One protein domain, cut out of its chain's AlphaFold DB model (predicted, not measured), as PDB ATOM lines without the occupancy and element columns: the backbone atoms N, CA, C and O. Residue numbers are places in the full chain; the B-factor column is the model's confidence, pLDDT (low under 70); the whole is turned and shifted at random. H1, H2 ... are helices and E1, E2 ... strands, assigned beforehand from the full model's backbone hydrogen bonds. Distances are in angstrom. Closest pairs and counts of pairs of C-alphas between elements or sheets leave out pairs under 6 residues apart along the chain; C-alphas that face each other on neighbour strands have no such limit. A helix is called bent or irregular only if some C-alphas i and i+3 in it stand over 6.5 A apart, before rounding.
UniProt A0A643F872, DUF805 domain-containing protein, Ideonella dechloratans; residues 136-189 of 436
ATOM      1  N   GLY A 136     288.058 360.470 243.530       89.56
ATOM      2  CA  GLY A 136     287.339 360.644 242.259       89.56
ATOM      3  C   GLY A 136     286.319 359.552 241.915       89.56
ATOM      4  O   GLY A 136     285.709 359.610 240.851       89.56
ATOM      5  N   GLU A 137     286.099 358.582 242.802       92.69
ATOM      6  CA  GLU A 137     285.203 357.451 242.548       92.69
ATOM      7  C   GLU A 137     283.719 357.862 242.531       92.69
ATOM      8  O   GLU A 137     283.241 358.512 243.470       92.69
ATOM      9  N   ARG A 138     282.983 357.459 241.484       92.69
ATOM     10  CA  ARG A 138     281.526 357.662 241.345       92.69
ATOM     11  C   ARG A 138     280.752 356.519 241.985       92.69
ATOM     12  O   ARG A 138     280.990 355.350 241.691       92.69
ATOM     13  N   GLN A 139     279.841 356.859 242.887       89.06
ATOM     14  CA  GLN A 139     279.193 355.881 243.751       89.06
ATOM     15  C   GLN A 139     277.863 356.395 244.308       89.06
ATOM     16  O   GLN A 139     277.692 357.607 244.441       89.06
ATOM     17  N   PRO A 140     276.950 355.498 244.714       90.06
ATOM     18  CA  PRO A 140     275.746 355.905 245.431       90.06
ATOM     19  C   PRO A 140     276.109 356.603 246.749       90.06
ATOM     20  O   PRO A 140     277.119 356.270 247.385       90.06
ATOM     21  N   ARG A 141     275.293 357.582 247.154       85.81
ATOM     22  CA  ARG A 141     275.491 358.391 248.363       85.81
ATOM     23  C   ARG A 141     275.621 357.521 249.614       85.81
ATOM     24  O   ARG A 141     274.732 356.755 249.964       85.81
ATOM     25  N   ARG A 142     276.748 357.671 250.309       87.12
ATOM     26  CA  ARG A 142     277.049 357.019 251.591       87.12
ATOM     27  C   ARG A 142     278.022 357.863 252.407       87.12
ATOM     28  O   ARG A 142     278.608 358.804 251.878       87.12
ATOM     29  N   ILE A 143     278.198 357.520 253.683       91.75
ATOM     30  CA  ILE A 143     279.094 358.256 254.586       91.75
ATOM     31  C   ILE A 143     280.558 357.999 254.214       91.75
ATOM     32  O   ILE A 143     281.294 358.952 254.029       91.75
ATOM     33  N   LEU A 144     280.980 356.746 254.011       94.94
ATOM     34  CA  LEU A 144     282.377 356.398 253.704       94.94
ATOM     35  C   LEU A 144     282.571 356.010 252.238       94.94
ATOM     36  O   LEU A 144     281.757 355.290 251.679       94.94
ATOM     37  N   CYS A 145     283.664 356.409 251.595       93.31
ATOM     38  CA  CYS A 145     283.994 355.970 250.236       93.31
ATOM     39  C   CYS A 145     284.297 354.454 250.160       93.31
ATOM     40  O   CYS A 145     284.961 353.917 251.036       93.31
ATOM     41  N   ARG A 146     283.872 353.763 249.088       93.38
ATOM     42  CA  ARG A 146     284.030 352.305 248.879       93.38
ATOM     43  C   ARG A 146     285.461 351.940 248.559       93.38
ATOM     44  O   ARG A 146     285.859 350.812 248.789       93.38
ATOM     45  N   GLN A 147     286.192 352.889 247.985       93.94
ATOM     46  CA  GLN A 147     287.541 352.665 247.500       93.94
ATOM     47  C   GLN A 147     288.596 353.182 248.478       93.94
ATOM     48  O   GLN A 147     289.573 352.495 248.734       93.94
ATOM     49  N   CYS A 148     288.405 354.381 249.039       93.44
ATOM     50  CA  CYS A 148     289.407 355.030 249.893       93.44
ATOM     51  C   CYS A 148     288.959 355.259 251.344       93.44
ATOM     52  O   CYS A 148     289.656 355.945 252.084       93.44
ATOM     53  N   ALA A 149     287.777 354.765 251.737       93.12
ATOM     54  CA  ALA A 149     287.217 354.890 253.088       93.12
ATOM     55  C   ALA A 149     287.122 356.327 253.656       93.12
ATOM     56  O   ALA A 149     286.920 356.502 254.851       93.12
ATOM     57  N   THR A 150     287.226 357.375 252.829       92.62
ATOM     58  CA  THR A 150     287.056 358.760 253.299       92.62
ATOM     59  C   THR A 150     285.592 359.057 253.619       92.62
ATOM     60  O   THR A 150     284.718 358.703 252.828       92.62
ATOM     61  N   ASP A 151     285.335 359.767 254.719       95.31
ATOM     62  CA  ASP A 151     284.035 360.374 255.022       95.31
ATOM     63  C   ASP A 151     283.678 361.434 253.959       95.31
ATOM     64  O   ASP A 151     284.274 362.512 253.904       95.31
ATOM     65  N   ILE A 152     282.751 361.098 253.060       91.44
ATOM     66  CA  ILE A 152     282.382 361.897 251.888       91.44
ATOM     67  C   ILE A 152     281.706 363.210 252.310       91.44
ATOM     68  O   ILE A 152     282.170 364.249 251.834       91.44
ATOM     69  N   PRO A 153     280.674 363.230 253.187       91.56
ATOM     70  CA  PRO A 153     280.103 364.484 253.679       91.56
ATOM     71  C   PRO A 153     281.148 365.414 254.296       91.56
ATOM     72  O   PRO A 153     281.193 366.598 253.961       91.56
ATOM     73  N   ARG A 154     282.035 364.883 255.146       90.56
ATOM     74  CA  ARG A 154     283.054 365.693 255.821       90.56
ATOM     75  C   ARG A 154     284.117 366.210 254.856       90.56
ATOM     76  O   ARG A 154     284.532 367.360 254.962       90.56
ATOM     77  N   ALA A 155     284.542 365.394 253.895       89.38
ATOM     78  CA  ALA A 155     285.518 365.804 252.889       89.38
ATOM     79  C   ALA A 155     284.950 366.826 251.888       89.38
ATOM     80  O   ALA A 155     285.685 367.695 251.417       89.38
ATOM     81  N   LEU A 156     283.653 366.750 251.570       89.81
ATOM     82  CA  LEU A 156     282.968 367.771 250.777       89.81
ATOM     83  C   LEU A 156     282.858 369.086 251.557       89.81
ATOM     84  O   LEU A 156     283.267 370.116 251.025       89.81
ATOM     85  N   ALA A 157     282.435 369.040 252.823       88.19
ATOM     86  CA  ALA A 157     282.375 370.216 253.693       88.19
ATOM     87  C   ALA A 157     283.748 370.899 253.834       88.19
ATOM     88  O   ALA A 157     283.863 372.103 253.622       88.19
ATOM     89  N   ALA A 158     284.819 370.131 254.064       89.88
ATOM     90  CA  ALA A 158     286.177 370.674 254.150       89.88
ATOM     91  C   ALA A 158     286.633 371.353 252.842       89.88
ATOM     92  O   ALA A 158     287.281 372.399 252.865       89.88
ATOM     93  N   ARG A 159     286.276 370.798 251.674       88.88
ATOM     94  CA  ARG A 159     286.565 371.440 250.378       88.88
ATOM     95  C   ARG A 159     285.723 372.684 250.132       88.88
ATOM     96  O   ARG A 159     286.198 373.621 249.490       88.88
ATOM     97  N   GLU A 160     284.479 372.696 250.586       88.50
ATOM     98  CA  GLU A 160     283.620 373.877 250.521       88.50
ATOM     99  C   GLU A 160     284.164 375.007 251.396       88.50
ATOM    100  O   GLU A 160     284.227 376.143 250.923       88.50
ATOM    101  N   GLU A 161     284.645 374.690 252.602       86.75
ATOM    102  CA  GLU A 161     285.342 375.621 253.496       86.75
ATOM    103  C   GLU A 161     286.616 376.180 252.851       86.75
ATOM    104  O   GLU A 161     286.793 377.396 252.814       86.75
ATOM    105  N   GLN A 162     287.458 375.330 252.251       88.00
ATOM    106  CA  GLN A 162     288.658 375.771 251.524       88.00
ATOM    107  C   GLN A 162     288.313 376.706 250.357       88.00
ATOM    108  O   GLN A 162     288.860 377.803 250.246       88.00
ATOM    109  N   ARG A 163     287.344 376.329 249.512       88.31
ATOM    110  CA  ARG A 163     286.882 377.182 248.402       88.31
ATOM    111  C   ARG A 163     286.278 378.492 248.905       88.31
ATOM    112  O   ARG A 163     286.394 379.516 248.233       88.31
ATOM    113  N   ALA A 164     285.595 378.473 250.049       85.56
ATOM    114  CA  ALA A 164     285.065 379.675 250.679       85.56
ATOM    115  C   ALA A 164     286.190 380.587 251.187       85.56
ATOM    116  O   ALA A 164     286.131 381.787 250.918       85.56
ATOM    117  N   ALA A 165     287.229 380.030 251.817       84.94
ATOM    118  CA  ALA A 165     288.412 380.766 252.257       84.94
ATOM    119  C   ALA A 165     289.142 381.425 251.075       84.94
ATOM    120  O   ALA A 165     289.338 382.636 251.075       84.94
ATOM    121  N   GLU A 166     289.408 380.685 249.993       89.75
ATOM    122  CA  GLU A 166     290.025 381.241 248.778       89.75
ATOM    123  C   GLU A 166     289.177 382.348 248.123       89.75
ATOM    124  O   GLU A 166     289.689 383.295 247.518       89.75
ATOM    125  N   ARG A 167     287.841 382.224 248.156       87.88
ATOM    126  CA  ARG A 167     286.946 383.293 247.681       87.88
ATOM    127  C   ARG A 167     287.033 384.519 248.588       87.88
ATOM    128  O   ARG A 167     287.089 385.633 248.069       87.88
ATOM    129  N   ALA A 168     287.065 384.326 249.905       82.88
ATOM    130  CA  ALA A 168     287.197 385.407 250.873       82.88
ATOM    131  C   ALA A 168     288.527 386.156 250.702       82.88
ATOM    132  O   ALA A 168     288.518 387.385 250.626       82.88
ATOM    133  N   GLU A 169     289.641 385.443 250.520       85.56
ATOM    134  CA  GLU A 169     290.953 386.034 250.234       85.56
ATOM    135  C   GLU A 169     290.952 386.843 248.932       85.56
ATOM    136  O   GLU A 169     291.420 387.983 248.906       85.56
ATOM    137  N   ARG A 170     290.352 386.315 247.854       88.56
ATOM    138  CA  ARG A 170     290.207 387.053 246.585       88.56
ATOM    139  C   ARG A 170     289.407 388.345 246.754       88.56
ATOM    140  O   ARG A 170     289.800 389.384 246.219       88.56
ATOM    141  N   ILE A 171     288.309 388.304 247.509       83.44
ATOM    142  CA  ILE A 171     287.492 389.489 247.813       83.44
ATOM    143  C   ILE A 171     288.284 390.489 248.670       83.44
ATOM    144  O   ILE A 171     288.238 391.692 248.398       83.44
ATOM    145  N   ALA A 172     289.028 390.015 249.671       83.44
ATOM    146  CA  ALA A 172     289.863 390.848 250.532       83.44
ATOM    147  C   ALA A 172     290.981 391.541 249.738       83.44
ATOM    148  O   ALA A 172     291.140 392.758 249.839       83.44
ATOM    149  N   ALA A 173     291.680 390.812 248.864       86.38
ATOM    150  CA  ALA A 173     292.707 391.365 247.985       86.38
ATOM    151  C   ALA A 173     292.135 392.402 247.002       86.38
ATOM    152  O   ALA A 173     292.728 393.463 246.794       86.38
ATOM    153  N   ALA A 174     290.956 392.146 246.424       88.56
ATOM    154  CA  ALA A 174     290.280 393.103 245.547       88.56
ATOM    155  C   ALA A 174     289.867 394.389 246.286       88.56
ATOM    156  O   ALA A 174     289.984 395.482 245.729       88.56
ATOM    157  N   ARG A 175     289.418 394.282 247.545       88.25
ATOM    158  CA  ARG A 175     289.126 395.441 248.407       88.25
ATOM    159  C   ARG A 175     290.385 396.222 248.769       88.25
ATOM    160  O   ARG A 175     290.367 397.444 248.650       88.25
ATOM    161  N   ALA A 176     291.468 395.535 249.129       85.06
ATOM    162  CA  ALA A 176     292.748 396.159 249.458       85.06
ATOM    163  C   ALA A 176     293.294 396.984 248.282       85.06
ATOM    164  O   ALA A 176     293.673 398.136 248.462       85.06
ATOM    165  N   ARG A 177     293.218 396.454 247.051       88.88
ATOM    166  CA  ARG A 177     293.579 397.199 245.824       88.88
ATOM    167  C   ARG A 177     292.743 398.463 245.603       88.88
ATOM    168  O   ARG A 177     293.207 399.392 244.959       88.88
ATOM    169  N   ARG A 178     291.512 398.491 246.117       89.75
ATOM    170  CA  ARG A 178     290.592 399.637 246.049       89.75
ATOM    171  C   ARG A 178     290.681 400.553 247.280       89.75
ATOM    172  O   ARG A 178     289.852 401.445 247.411       89.75
ATOM    173  N   GLY A 179     291.624 400.316 248.197       83.44
ATOM    174  CA  GLY A 179     291.759 401.083 249.442       83.44
ATOM    175  C   GLY A 179     290.582 400.924 250.415       83.44
ATOM    176  O   GLY A 179     290.409 401.740 251.316       83.44
ATOM    177  N   LEU A 180     289.743 399.900 250.238       76.38
ATOM    178  CA  LEU A 180     288.595 399.633 251.103       76.38
ATOM    179  C   LEU A 180     289.038 398.841 252.339       76.38
ATOM    180  O   LEU A 180     289.844 397.917 252.239       76.38
ATOM    181  N   LYS A 181     288.457 399.168 253.499       77.94
ATOM    182  CA  LYS A 181     288.724 398.480 254.772       77.94
ATOM    183  C   LYS A 181     288.386 396.974 254.663       77.94
ATOM    184  O   LYS A 181     287.419 396.634 253.962       77.94
ATOM    185  N   PRO A 182     289.147 396.077 255.328       74.44
ATOM    186  CA  PRO A 182     288.863 394.643 255.341       74.44
ATOM    187  C   PRO A 182     287.434 394.341 255.798       74.44
ATOM    188  O   PRO A 182     286.874 395.059 256.632       74.44
ATOM    189  N   LEU A 183     286.838 393.291 255.230       70.56
ATOM    190  CA  LEU A 183     285.513 392.843 255.649       70.56
ATOM    191  C   LEU A 183     285.594 392.340 257.104       70.56
ATOM    192  O   LEU A 183     286.583 391.689 257.444       70.56
ATOM    193  N   PRO A 184     284.593 392.630 257.953       62.25
ATOM    194  CA  PRO A 184     284.426 391.970 259.244       62.25
ATOM    195  C   PRO A 184     284.626 390.458 259.157       62.25
ATOM    196  O   PRO A 184     284.069 389.828 258.261       62.25
ATOM    197  N   ASP A 185     285.382 389.883 260.092       62.06
ATOM    198  CA  ASP A 185     285.453 388.432 260.234       62.06
ATOM    199  C   ASP A 185     284.095 387.902 260.750       62.06
ATOM    200  O   ASP A 185     283.686 388.260 261.860       62.06
ATOM    201  N   PRO A 186     283.376 387.055 259.988       52.72
ATOM    202  CA  PRO A 186     282.101 386.481 260.420       52.72
ATOM    203  C   PRO A 186     282.242 385.504 261.604       52.72
ATOM    204  O   PRO A 186     281.243 385.139 262.229       52.72
ATOM    205  N   ALA A 187     283.452 385.037 261.935       52.19
ATOM    206  CA  ALA A 187     283.718 384.333 263.190       52.19
ATOM    207  C   ALA A 187     283.806 385.307 264.374       52.19
ATOM    208  O   ALA A 187     283.230 385.027 265.425       52.19
ATOM    209  N   ALA A 188     284.414 386.484 264.187       51.41
ATOM    210  CA  ALA A 188     284.406 387.549 265.191       51.41
ATOM    211  C   ALA A 188     282.982 388.061 265.480       51.41
ATOM    212  O   ALA A 188     282.681 388.393 266.621       51.41
ATOM    213  N   GLU A 189     282.074 388.053 264.496       47.91
ATOM    214  CA  GLU A 189     280.658 388.419 264.694       47.91
ATOM    215  C   GLU A 189     279.857 387.400 265.519       47.91
ATOM    216  O   GLU A 189     278.879 387.773 266.162       47.91
TER     217      GLU A 189
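This is residues 136 to 189 of the 436 residues of the protein "DUF805 domain-containing protein" of Ideonella dechloratans (UniProt A0A643F872). One long, straight helix, H1, makes most of the length of a rod; before it a loop with the short strand E1 forms a small head at its first end, and after its far end the tail folds back to the short helix H2. The printed part has 54 residues, with one named strand and two named helices in the order E1, H1, H2. The class is mostly helix, and E1 pairs with no named strand. The whole is extended, with a radius of gyration of the C-alphas of 16.9 A and spans of 49 by 23 by 14 A.

Start at Gly 136 and go on to E1, residues 138 to 140; from there a long link of 11 residues leads to H1, residues 152 to 177. E1 and H1 are apart. Look along H1 at residues 156 to 167, which stand free. A short link of 8 residues then leads to H2, residues 186 to 189, which is apart from H1 and from E1. In H1 every O i to N i+4 pair is within hydrogen-bond range; H2, with 4 residues, is too short for such a pair, and its one O i to N i+3 pair is not within range.

Find C-alpha 138 at (281.526, 357.662, 241.345), where E1 begins; it is 7.3 A long. H1 runs 37.5 A from C-alpha 152 at (282.382, 361.897, 251.888) to C-alpha 177 at (293.579, 397.199, 245.824), and is not bent. H2, 4.9 A long, ends with C-alpha 189 at (280.658, 388.419, 264.694).

The two C-alphas farthest apart, those of Arg 146 and Gly 179, are 49.4 A apart. The printed part has no cut, and its long link is E1 to H1. Read the B-factor column for the model's confidence: the mean pLDDT of the printed part is 84.3, and residues 184 to 189 are under 70.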